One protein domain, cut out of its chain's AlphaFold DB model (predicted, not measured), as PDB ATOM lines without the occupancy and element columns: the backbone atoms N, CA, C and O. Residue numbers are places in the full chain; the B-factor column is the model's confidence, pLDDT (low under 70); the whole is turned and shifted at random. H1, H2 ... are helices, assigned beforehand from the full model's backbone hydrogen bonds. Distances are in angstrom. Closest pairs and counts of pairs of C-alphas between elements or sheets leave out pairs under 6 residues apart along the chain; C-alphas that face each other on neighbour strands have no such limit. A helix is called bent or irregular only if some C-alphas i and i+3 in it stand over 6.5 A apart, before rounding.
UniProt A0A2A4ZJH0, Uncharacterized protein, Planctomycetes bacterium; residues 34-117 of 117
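Overview. This is residues 34 to 117 of the 117 residues of an uncharacterized protein of Planctomycetes bacterium (UniProt A0A2A4ZJH0). The model is a wide, open V of helices: H1 and H2 run side by side in opposite directions as one arm, and H3 leads away from the far end of H2 as the other. H3 has no helix packed on it, and after it the tail folds back to the tiny helix H4; residues 77 to 98, 102 to 107 and 112 to 117 stick out. The printed part has 84 residues with four named helices, in the order H1, H2, H3, H4, and no named strand; the class is all helix. The whole is extended, with a radius of gyration of the C-alphas of 21.3 A and spans of 64 by 27 by 23 A.

Along the chain. H1 covers residues 34 to 50 and is 24.6 A long from first to last C-alpha; C-alpha 34 is at (31.578, -68.304, 76.414). H2 covers residues 55 to 80, 34.6 A, and is the longest helix by residues; C-alpha 55 is at (44.863, -87.808, 94.710). H2 has a kink of 38 degrees near residue 74 and is irregular, with C-alphas 75 and 78 lying 7.3 A apart. H3 covers residues 86 to 105, 27.9 A, and has a kink of 26 degrees near residue 98. H4 covers residues 112 to 115, 4.9 A, and its C-alpha 115 is at (5.891, -53.465, 71.800).

Arrangement. H1 and H2 are close but not clearly touching, with 1 pair of C-alphas within 8 A. Their closest C-alphas, those of Ile 48 and Tyr 58, are 7.8 A apart. Their lines stand at a shallow tilt of 5 degrees, and they run opposite ways, 12.4 A from centre to centre. H2 and H3 are apart, although a tight link of 5 residues joins them. H3 and H4 are apart too, joined by a short link of 6 residues. H1 is apart from H3 and from H4, and H2 is apart from H4. In H1 every O i to N i+4 pair is within hydrogen-bond range; in H2 20 of 22 are and in H3 15 of 16, while H4 is too short for such a pair.

Size, cuts and confidence. The two C-alphas farthest apart, those of Arg 55 and Met 106, are 64.2 A from each other. The first and last printed C-alphas, of Asp 34 and Arg 117, are 34.1 A apart. The printed part has no cut and ends at residue 117, the chain's last residue. No link is long; the link from H1 to H2, 4 residues, is tight. The mean pLDDT of the printed part is 83.4, and one printed residue, 117, is under 70.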
ATOM      1  N   ASP A  34      30.211 -67.853  76.721       83.50
ATOM      2  CA  ASP A  34      31.578 -68.304  76.414       83.50
ATOM      3  C   ASP A  34      32.601 -67.694  77.382       83.50
ATOM      4  O   ASP A  34      33.472 -68.385  77.918       83.50
ATOM      5  N   MET A  35      32.462 -66.394  77.666       88.25
ATOM      6  CA  MET A  35      33.316 -65.694  78.620       88.25
ATOM      7  C   MET A  35      33.145 -66.231  80.047       88.25
ATOM      8  O   MET A  35      34.142 -66.455  80.733       88.25
ATOM      9  N   TYR A  36      31.907 -66.461  80.497       87.38
ATOM     10  CA  TYR A  36      31.629 -67.034  81.815       87.38
ATOM     11  C   TYR A  36      32.271 -68.416  81.966       87.38
ATOM     12  O   TYR A  36      32.968 -68.660  82.951       87.38
ATOM     13  N   HIS A  37      32.106 -69.293  80.973       85.12
ATOM     14  CA  HIS A  37      32.688 -70.631  81.012       85.12
ATOM     15  C   HIS A  37      34.215 -70.612  80.990       85.12
ATOM     16  O   HIS A  37      34.851 -71.344  81.749       85.12
ATOM     17  N   GLY A  38      34.812 -69.742  80.172       85.88
ATOM     18  CA  GLY A  38      36.260 -69.552  80.141       85.88
ATOM     19  C   GLY A  38      36.814 -69.086  81.490       85.88
ATOM     20  O   GLY A  38      37.762 -69.677  82.007       85.88
ATOM     21  N   LEU A  39      36.194 -68.070  82.098       89.12
ATOM     22  CA  LEU A  39      36.600 -67.547  83.407       89.12
ATOM     23  C   LEU A  39      36.425 -68.577  84.522       89.12
ATOM     24  O   LEU A  39      37.306 -68.722  85.368       89.12
ATOM     25  N   LYS A  40      35.315 -69.316  84.514       86.75
ATOM     26  CA  LYS A  40      35.057 -70.365  85.499       86.75
ATOM     27  C   LYS A  40      36.068 -71.507  85.388       86.75
ATOM     28  O   LYS A  40      36.585 -71.954  86.408       86.75
ATOM     29  N   GLY A  41      36.415 -71.919  84.166       86.56
ATOM     30  CA  GLY A  41      37.476 -72.896  83.925       86.56
ATOM     31  C   GLY A  41      38.833 -72.423  84.451       86.56
ATOM     32  O   GLY A  41      39.509 -73.168  85.154       86.56
ATOM     33  N   LEU A  42      39.214 -71.170  84.181       87.81
ATOM     34  CA  LEU A  42      40.449 -70.578  84.712       87.81
ATOM     35  C   LEU A  42      40.467 -70.545  86.243       87.81
ATOM     36  O   LEU A  42      41.467 -70.921  86.852       87.81
ATOM     37  N   HIS A  43      39.358 -70.137  86.862       87.94
ATOM     38  CA  HIS A  43      39.233 -70.108  88.315       87.94
ATOM     39  C   HIS A  43      39.351 -71.507  88.930       87.94
ATOM     40  O   HIS A  43      39.996 -71.671  89.963       87.94
ATOM     41  N   TRP A  44      38.789 -72.527  88.276       85.81
ATOM     42  CA  TRP A  44      38.930 -73.917  88.704       85.81
ATOM     43  C   TRP A  44      40.396 -74.373  88.690       85.81
ATOM     44  O   TRP A  44      40.858 -74.942  89.677       85.81
ATOM     45  N   TYR A  45      41.146 -74.066  87.623       83.75
ATOM     46  CA  TYR A  45      42.576 -74.396  87.548       83.75
ATOM     47  C   TYR A  45      43.384 -73.708  88.652       83.75
ATOM     48  O   TYR A  45      44.141 -74.374  89.348       83.75
ATOM     49  N   GLN A  46      43.164 -72.407  88.865       86.25
ATOM     50  CA  GLN A  46      43.823 -71.653  89.939       86.25
ATOM     51  C   GLN A  46      43.517 -72.243  91.319       86.25
ATOM     52  O   GLN A  46      44.422 -72.470  92.113       86.25
ATOM     53  N   THR A  47      42.245 -72.554  91.577       84.38
ATOM     54  CA  THR A  47      41.801 -73.121  92.858       84.38
ATOM     55  C   THR A  47      42.462 -74.469  93.137       84.38
ATOM     56  O   THR A  47      42.848 -74.752  94.267       84.38
ATOM     57  N   ILE A  48      42.616 -75.313  92.117       83.06
ATOM     58  CA  ILE A  48      43.278 -76.611  92.266       83.06
ATOM     59  C   ILE A  48      44.785 -76.480  92.457       83.06
ATOM     60  O   ILE A  48      45.342 -77.257  93.226       83.06
ATOM     61  N   ASP A  49      45.435 -75.525  91.795       80.31
ATOM     62  CA  ASP A  49      46.868 -75.277  91.986       80.31
ATOM     63  C   ASP A  49      47.167 -74.726  93.395       80.31
ATOM     64  O   ASP A  49      48.224 -75.003  93.962       80.31
ATOM     65  N   GLU A  50      46.233 -73.972  93.982       84.31
ATOM     66  CA  GLU A  50      46.337 -73.442  95.348       84.31
ATOM     67  C   GLU A  50      46.026 -74.488  96.431       84.31
ATOM     68  O   GLU A  50      46.573 -74.432  97.537       84.31
ATOM     69  N   LEU A  51      45.155 -75.456  96.134       80.94
ATOM     70  CA  LEU A  51      44.791 -76.515  97.066       80.94
ATOM     71  C   LEU A  51      45.781 -77.679  96.964       80.94
ATOM     72  O   LEU A  51      45.927 -78.321  95.929       80.94
ATOM     73  N   ASN A  52      46.413 -78.034  98.082       78.56
ATOM     74  CA  ASN A  52      47.289 -79.205  98.165       78.56
ATOM     75  C   ASN A  52      46.454 -80.500  98.275       78.56
ATOM     76  O   ASN A  52      46.456 -81.179  99.302       78.56
ATOM     77  N   LEU A  53      45.653 -80.774  97.241       81.38
ATOM     78  CA  LEU A  53      44.653 -81.840  97.212       81.38
ATOM     79  C   LEU A  53      45.302 -83.222  97.251       81.38
ATOM     80  O   LEU A  53      46.296 -83.499  96.575       81.38
ATOM     81  N   SER A  54      44.670 -84.142  97.976       86.31
ATOM     82  CA  SER A  54      44.980 -85.560  97.832       86.31
ATOM     83  C   SER A  54      44.572 -86.069  96.441       86.31
ATOM     84  O   SER A  54      43.727 -85.503  95.743       86.31
ATOM     85  N   ARG A  55      45.151 -87.199  96.020       85.94
ATOM     86  CA  ARG A  55      44.863 -87.808  94.710       85.94
ATOM     87  C   ARG A  55      43.377 -88.149  94.515       85.94
ATOM     88  O   ARG A  55      42.886 -88.090  93.388       85.94
ATOM     89  N   GLU A  56      42.687 -88.527  95.591       87.75
ATOM     90  CA  GLU A  56      41.256 -88.859  95.590       87.75
ATOM     91  C   GLU A  56      40.410 -87.599  95.347       87.75
ATOM     92  O   GLU A  56      39.564 -87.581  94.452       87.75
ATOM     93  N   GLU A  57      40.708 -86.513  96.068       86.44
ATOM     94  CA  GLU A  57      40.021 -85.219  95.949       86.44
ATOM     95  C   GLU A  57      40.243 -84.587  94.575       86.44
ATOM     96  O   GLU A  57      39.297 -84.113  93.950       86.44
ATOM     97  N   TYR A  58      41.465 -84.673  94.043       85.94
ATOM     98  CA  TYR A  58      41.755 -84.233  92.680       85.94
ATOM     99  C   TYR A  58      40.931 -85.012  91.640       85.94
ATOM    100  O   TYR A  58      40.450 -84.449  90.654       85.94
ATOM    101  N   ARG A  59      40.739 -86.326  91.844       87.75
ATOM    102  CA  ARG A  59      39.934 -87.157  90.935       87.75
ATOM    103  C   ARG A  59      38.465 -86.741  90.953       87.75
ATOM    104  O   ARG A  59      37.857 -86.700  89.883       87.75
ATOM    105  N   LEU A  60      37.922 -86.453  92.135       87.56
ATOM    106  CA  LEU A  60      36.548 -85.981  92.313       87.56
ATOM    107  C   LEU A  60      36.355 -84.599  91.682       87.56
ATOM    108  O   LEU A  60      35.519 -84.460  90.796       87.56
ATOM    109  N   ALA A  61      37.220 -83.632  92.003       85.44
ATOM    110  CA  ALA A  61      37.159 -82.287  91.433       85.44
ATOM    111  C   ALA A  61      37.215 -82.302  89.894       85.44
ATOM    112  O   ALA A  61      36.507 -81.555  89.216       85.44
ATOM    113  N   ARG A  62      38.030 -83.195  89.313       86.12
ATOM    114  CA  ARG A  62      38.114 -83.379  87.857       86.12
ATOM    115  C   ARG A  62      36.867 -84.032  87.260       86.12
ATOM    116  O   ARG A  62      36.555 -83.764  86.100       86.12
ATOM    117  N   ALA A  63      36.198 -84.922  87.989       88.75
ATOM    118  CA  ALA A  63      34.945 -85.523  87.541       88.75
ATOM    119  C   ALA A  63      33.825 -84.474  87.506       88.75
ATOM    120  O   ALA A  63      33.148 -84.367  86.485       88.75
ATOM    121  N   ASP A  64      33.731 -83.641  88.543       87.88
ATOM    122  CA  ASP A  64      32.755 -82.549  88.624       87.88
ATOM    123  C   ASP A  64      32.960 -81.534  87.494       87.88
ATOM    124  O   ASP A  64      32.013 -81.180  86.795       87.88
ATOM    125  N   MET A  65      34.214 -81.152  87.216       85.75
ATOM    126  CA  MET A  65      34.526 -80.271  86.086       85.75
ATOM    127  C   MET A  65      34.087 -80.873  84.744       85.75
ATOM    128  O   MET A  65      33.551 -80.172  83.889       85.75
ATOM    129  N   LYS A  66      34.321 -82.173  84.524       88.69
ATOM    130  CA  LYS A  66      33.922 -82.837  83.272       88.69
ATOM    131  C   LYS A  66      32.410 -82.865  83.098       88.69
ATOM    132  O   LYS A  66      31.933 -82.686  81.981       88.69
ATOM    133  N   GLU A  67      31.689 -83.113  84.180       89.81
ATOM    134  CA  GLU A  67      30.233 -83.132  84.179       89.81
ATOM    135  C   GLU A  67      29.665 -81.736  83.898       89.81
ATOM    136  O   GLU A  67      28.768 -81.582  83.072       89.81
ATOM    137  N   GLU A  68      30.261 -80.699  84.479       85.81
ATOM    138  CA  GLU A  68      29.886 -79.318  84.198       85.81
ATOM    139  C   GLU A  68      30.156 -78.921  82.736       85.81
ATOM    140  O   GLU A  68      29.294 -78.351  82.067       85.81
ATOM    141  N   VAL A  69      31.327 -79.280  82.197       86.19
ATOM    142  CA  VAL A  69      31.664 -79.056  80.781       86.19
ATOM    143  C   VAL A  69      30.692 -79.796  79.857       86.19
ATOM    144  O   VAL A  69      30.324 -79.267  78.808       86.19
ATOM    145  N   ARG A  70      30.247 -81.001  80.234       89.62
ATOM    146  CA  ARG A  70      29.237 -81.759  79.481       89.62
ATOM    147  C   ARG A  70      27.905 -81.008  79.439       89.62
ATOM    148  O   ARG A  70      27.375 -80.801  78.352       89.62
ATOM    149  N   GLN A  71      27.400 -80.574  80.594       86.69
ATOM    150  CA  GLN A  71      26.136 -79.835  80.697       86.69
ATOM    151  C   GLN A  71      26.173 -78.523  79.908       86.69
ATOM    152  O   GLN A  71      25.223 -78.198  79.196       86.69
ATOM    153  N   TRP A  72      27.292 -77.799  79.978       84.06
ATOM    154  CA  TRP A  72      27.501 -76.601  79.172       84.06
ATOM    155  C   TRP A  72      27.403 -76.878  77.681       84.06
ATOM    156  O   TRP A  72      26.687 -76.191  76.953       84.06
ATOM    157  N   ARG A  73      28.106 -77.917  77.229       84.19
ATOM    158  CA  ARG A  73      28.115 -78.295  75.824       84.19
ATOM    159  C   ARG A  73      26.729 -78.699  75.340       84.19
ATOM    160  O   ARG A  73      26.350 -78.324  74.244       84.19
ATOM    161  N   GLU A  74      25.959 -79.412  76.156       85.88
ATOM    162  CA  GLU A  74      24.573 -79.778  75.839       85.88
ATOM    163  C   GLU A  74      23.659 -78.556  75.726       85.88
ATOM    164  O   GLU A  74      22.825 -78.500  74.823       85.88
ATOM    165  N   PHE A  75      23.847 -77.548  76.581       81.00
ATOM    166  CA  PHE A  75      23.119 -76.285  76.477       81.00
ATOM    167  C   PHE A  75      23.484 -75.501  75.199       81.00
ATOM    168  O   PHE A  75      22.597 -74.943  74.553       81.00
ATOM    169  N   TYR A  76      24.762 -75.495  74.798       77.25
ATOM    170  CA  TYR A  76      25.245 -74.815  73.583       77.25
ATOM    171  C   TYR A  76      25.103 -75.625  72.298       77.25
ATOM    172  O   TYR A  76      25.229 -75.059  71.214       77.25
ATOM    173  N   TYR A  77      24.805 -76.917  72.385       76.56
ATOM    174  CA  TYR A  77      24.741 -77.819  71.239       76.56
ATOM    175  C   TYR A  77      23.864 -77.292  70.081       76.56
ATOM    176  O   TYR A  77      24.336 -77.291  68.944       76.56
ATOM    177  N   PRO A  78      22.665 -76.717  70.317       73.94
ATOM    178  CA  PRO A  78      21.860 -76.131  69.238       73.94
ATOM    179  C   PRO A  78      22.510 -74.913  68.557       73.94
ATOM    180  O   PRO A  78      22.220 -74.613  67.401       73.94
ATOM    181  N   ILE A  79      23.376 -74.189  69.273       74.81
ATOM    182  CA  ILE A  79      24.151 -73.057  68.748       74.81
ATOM    183  C   ILE A  79      25.357 -73.581  67.954       74.81
ATOM    184  O   ILE A  79      25.643 -73.056  66.880       74.81
ATOM    185  N   GLU A  80      26.023 -74.641  68.431       72.50
ATOM    186  CA  GLU A  80      27.107 -75.329  67.706       72.50
ATOM    187  C   GLU A  80      26.618 -75.928  66.373       72.50
ATOM    188  O   GLU A  80      27.334 -75.866  65.373       72.50
ATOM    189  N   GLU A  81      25.383 -76.445  66.319       83.00
ATOM    190  CA  GLU A  81      24.747 -76.933  65.081       83.00
ATOM    191  C   GLU A  81      24.395 -75.808  64.089       83.00
ATOM    192  O   GLU A  81      24.191 -76.058  62.896       83.00
ATOM    193  N   ALA A  82      24.373 -74.555  64.548       82.75
ATOM    194  CA  ALA A  82      24.111 -73.375  63.737       82.75
ATOM    195  C   ALA A  82      25.305 -72.400  63.772       82.75
ATOM    196  O   ALA A  82      25.163 -71.267  64.237       82.75
ATOM    197  N   PRO A  83      26.475 -72.759  63.203       79.00
ATOM    198  CA  PRO A  83      27.668 -71.901  63.218       79.00
ATOM    199  C   PRO A  83      27.461 -70.568  62.482       79.00
ATOM    200  O   PRO A  83      28.223 -69.620  62.653       79.00
ATOM    201  N   TRP A  84      26.414 -70.478  61.658       82.00
ATOM    202  CA  TRP A  84      25.991 -69.262  60.976       82.00
ATOM    203  C   TRP A  84      25.150 -68.329  61.856       82.00
ATOM    204  O   TRP A  84      25.014 -67.171  61.483       82.00
ATOM    205  N   LEU A  85      24.604 -68.777  62.996       82.75
ATOM    206  CA  LEU A  85      23.704 -68.022  63.885       82.75
ATOM    207  C   LEU A  85      24.288 -66.706  64.442       82.75
ATOM    208  O   LEU A  85      23.529 -65.738  64.557       82.75
ATOM    209  N   PRO A  86      25.597 -66.585  64.736       83.25
ATOM    210  CA  PRO A  86      26.174 -65.309  65.158       83.25
ATOM    211  C   PRO A  86      26.028 -64.199  64.105       83.25
ATOM    212  O   PRO A  86      25.854 -63.033  64.455       83.25
ATOM    213  N   LEU A  87      26.049 -64.543  62.812       85.25
ATOM    214  CA  LEU A  87      25.974 -63.574  61.717       85.25
ATOM    215  C   LEU A  87      24.632 -62.804  61.672       85.25
ATOM    216  O   LEU A  87      24.664 -61.572  61.705       85.25
ATOM    217  N   PRO A  88      23.446 -63.447  61.630       86.69
ATOM    218  CA  PRO A  88      22.171 -62.743  61.680       86.69
ATOM    219  C   PRO A  88      21.956 -62.019  63.013       86.69
ATOM    220  O   PRO A  88      21.408 -60.922  62.994       86.69
ATOM    221  N   LEU A  89      22.427 -62.555  64.148       88.19
ATOM    222  CA  LEU A  89      22.353 -61.857  65.439       88.19
ATOM    223  C   LEU A  89      23.162 -60.554  65.430       88.19
ATOM    224  O   LEU A  89      22.684 -59.520  65.899       88.19
ATOM    225  N   PHE A  90      24.342 -60.568  64.811       86.38
ATOM    226  CA  PHE A  90      25.131 -59.365  64.584       86.38
ATOM    227  C   PHE A  90      24.376 -58.372  63.690       86.38
ATOM    228  O   PHE A  90      24.199 -57.214  64.064       86.38
ATOM    229  N   PHE A  91      23.832 -58.808  62.549       85.69
ATOM    230  CA  PHE A  91      23.019 -57.932  61.696       85.69
ATOM    231  C   PHE A  91      21.814 -57.341  62.434       85.69
ATOM    232  O   PHE A  91      21.504 -56.160  62.269       85.69
ATOM    233  N   PHE A  92      21.167 -58.128  63.285       90.94
ATOM    234  CA  PHE A  92      20.053 -57.703  64.122       90.94
ATOM    235  C   PHE A  92      20.472 -56.623  65.127       90.94
ATOM    236  O   PHE A  92      19.768 -55.623  65.263       90.94
ATOM    237  N   CYS A  93      21.651 -56.734  65.747       87.19
ATOM    238  CA  CYS A  93      22.208 -55.677  66.598       87.19
ATOM    239  C   CYS A  93      22.435 -54.361  65.835       87.19
ATOM    240  O   CYS A  93      22.084 -53.287  66.329       87.19
ATOM    241  N   PHE A  94      23.003 -54.415  64.627       84.25
ATOM    242  CA  PHE A  94      23.378 -53.211  63.875       84.25
ATOM    243  C   PHE A  94      22.186 -52.552  63.174       84.25
ATOM    244  O   PHE A  94      21.926 -51.360  63.374       84.25
ATOM    245  N   ILE A  95      21.443 -53.326  62.382       81.25
ATOM    246  CA  ILE A  95      20.289 -52.847  61.609       81.25
ATOM    247  C   ILE A  95      19.113 -52.580  62.546       81.25
ATOM    248  O   ILE A  95      18.461 -51.540  62.447       81.25
ATOM    249  N   GLY A  96      18.872 -53.480  63.502       82.25
ATOM    250  CA  GLY A  96      17.858 -53.269  64.524       82.25
ATOM    251  C   GLY A  96      18.174 -52.063  65.411       82.25
ATOM    252  O   GLY A  96      17.298 -51.261  65.734       82.25
ATOM    253  N   GLY A  97      19.451 -51.883  65.766       83.19
ATOM    254  CA  GLY A  97      19.893 -50.782  66.622       83.19
ATOM    255  C   GLY A  97      19.637 -49.406  66.015       83.19
ATOM    256  O   GLY A  97      19.363 -48.451  66.742       83.19
ATOM    257  N   ALA A  98      19.678 -49.287  64.685       82.75
ATOM    258  CA  ALA A  98      19.291 -48.060  63.998       82.75
ATOM    259  C   ALA A  98      17.805 -47.727  64.211       82.75
ATOM    260  O   ALA A  98      17.502 -46.605  64.620       82.75
ATOM    261  N   GLY A  99      16.891 -48.682  64.017       81.31
ATOM    262  CA  GLY A  99      15.461 -48.444  64.245       81.31
ATOM    263  C   GLY A  99      15.120 -48.216  65.713       81.31
ATOM    264  O   GLY A  99      14.360 -47.294  66.008       81.31
ATOM    265  N   TYR A 100      15.754 -48.945  66.639       84.38
ATOM    266  CA  TYR A 100      15.635 -48.685  68.078       84.38
ATOM    267  C   TYR A 100      16.017 -47.237  68.429       84.38
ATOM    268  O   TYR A 100      15.265 -46.545  69.116       84.38
ATOM    269  N   ARG A 101      17.160 -46.739  67.928       85.50
ATOM    270  CA  ARG A 101      17.612 -45.357  68.184       85.50
ATOM    271  C   ARG A 101      16.647 -44.315  67.623       85.50
ATOM    272  O   ARG A 101      16.380 -43.325  68.300       85.50
ATOM    273  N   ILE A 102      16.116 -44.542  66.421       84.88
ATOM    274  CA  ILE A 102      15.133 -43.645  65.793       84.88
ATOM    275  C   ILE A 102      13.852 -43.603  66.630       84.88
ATOM    276  O   ILE A 102      13.405 -42.524  67.016       84.88
ATOM    277  N   ARG A 103      13.309 -44.771  66.986       84.06
ATOM    278  CA  ARG A 103      12.093 -44.914  67.793       84.06
ATOM    279  C   ARG A 103      12.240 -44.267  69.173       84.06
ATOM    280  O   ARG A 103      11.383 -43.490  69.592       84.06
ATOM    281  N   LYS A 104      13.384 -44.489  69.829       84.38
ATOM    282  CA  LYS A 104      13.744 -43.823  71.088       84.38
ATOM    283  C   LYS A 104      13.799 -42.301  70.932       84.38
ATOM    284  O   LYS A 104      13.260 -41.585  71.768       84.38
ATOM    285  N   GLY A 105      14.403 -41.797  69.853       85.50
ATOM    286  CA  GLY A 105      14.456 -40.362  69.546       85.50
ATOM    287  C   GLY A 105      13.085 -39.732  69.270       85.50
ATOM    288  O   GLY A 105      12.902 -38.534  69.478       85.50
ATOM    289  N   MET A 106      12.104 -40.533  68.852       84.31
ATOM    290  CA  MET A 106      10.714 -40.109  68.664       84.31
ATOM    291  C   MET A 106       9.888 -40.120  69.961       84.31
ATOM    292  O   MET A 106       8.761 -39.625  69.953       84.31
ATOM    293  N   GLY A 107      10.434 -40.643  71.067       82.56
ATOM    294  CA  GLY A 107       9.705 -40.840  72.323       82.56
ATOM    295  C   GLY A 107       8.700 -41.995  72.271       82.56
ATOM    296  O   GLY A 107       7.787 -42.051  73.089       82.56
ATOM    297  N   GLU A 108       8.837 -42.896  71.296       82.19
ATOM    298  CA  GLU A 108       7.970 -44.063  71.165       82.19
ATOM    299  C   GLU A 108       8.430 -45.200  72.101       82.19
ATOM    300  O   GLU A 108       9.625 -45.316  72.388       82.19
ATOM    301  N   PRO A 109       7.516 -46.076  72.564       81.50
ATOM    302  CA  PRO A 109       7.871 -47.176  73.458       81.50
ATOM    303  C   PRO A 109       8.851 -48.137  72.789       81.50
ATOM    304  O   PRO A 109       8.598 -48.572  71.668       81.50
ATOM    305  N   VAL A 110       9.940 -48.487  73.470       82.00
ATOM    306  CA  VAL A 110      10.989 -49.393  72.957       82.00
ATOM    307  C   VAL A 110      11.139 -50.679  73.773       82.00
ATOM    308  O   VAL A 110      11.912 -51.559  73.406       82.00
ATOM    309  N   GLU A 111      10.412 -50.796  74.881       78.25
ATOM    310  CA  GLU A 111      10.414 -51.982  75.735       78.25
ATOM    311  C   GLU A 111       9.606 -53.110  75.098       78.25
ATOM    312  O   GLU A 111       8.494 -52.876  74.629       78.25
ATOM    313  N   LEU A 112      10.110 -54.346  75.147       71.12
ATOM    314  CA  LEU A 112       9.455 -55.500  74.521       71.12
ATOM    315  C   LEU A 112       7.988 -55.661  74.953       71.12
ATOM    316  O   LEU A 112       7.119 -55.886  74.121       71.12
ATOM    317  N   ILE A 113       7.696 -55.480  76.242       75.31
ATOM    318  CA  ILE A 113       6.330 -55.590  76.775       75.31
ATOM    319  C   ILE A 113       5.415 -54.507  76.191       75.31
ATOM    320  O   ILE A 113       4.248 -54.772  75.916       75.31
ATOM    321  N   ALA A 114       5.934 -53.298  75.986       74.88
ATOM    322  CA  ALA A 114       5.188 -52.205  75.375       74.88
ATOM    323  C   ALA A 114       5.052 -52.363  73.853       74.88
ATOM    324  O   ALA A 114       4.129 -51.812  73.269       74.88
ATOM    325  N   LEU A 115       5.962 -53.105  73.215       72.75
ATOM    326  CA  LEU A 115       5.891 -53.465  71.800       72.75
ATOM    327  C   LEU A 115       4.815 -54.533  71.538       72.75
ATOM    328  O   LEU A 115       4.150 -54.488  70.512       72.75
ATOM    329  N   LEU A 116       4.616 -55.472  72.463       70.12
ATOM    330  CA  LEU A 116       3.657 -56.576  72.317       70.12
ATOM    331  C   LEU A 116       2.187 -56.194  72.597       70.12
ATOM    332  O   LEU A 116       1.318 -57.060  72.496       70.12
ATOM    333  N   ARG A 117       1.914 -54.943  72.984       66.25
ATOM    334  CA  ARG A 117       0.576 -54.403  73.276       66.25
ATOM    335  C   ARG A 117       0.064 -53.553  72.121       66.25
ATOM    336  O   ARG A 117      -1.155 -53.630  71.865       66.25
TER     337      ARG A 117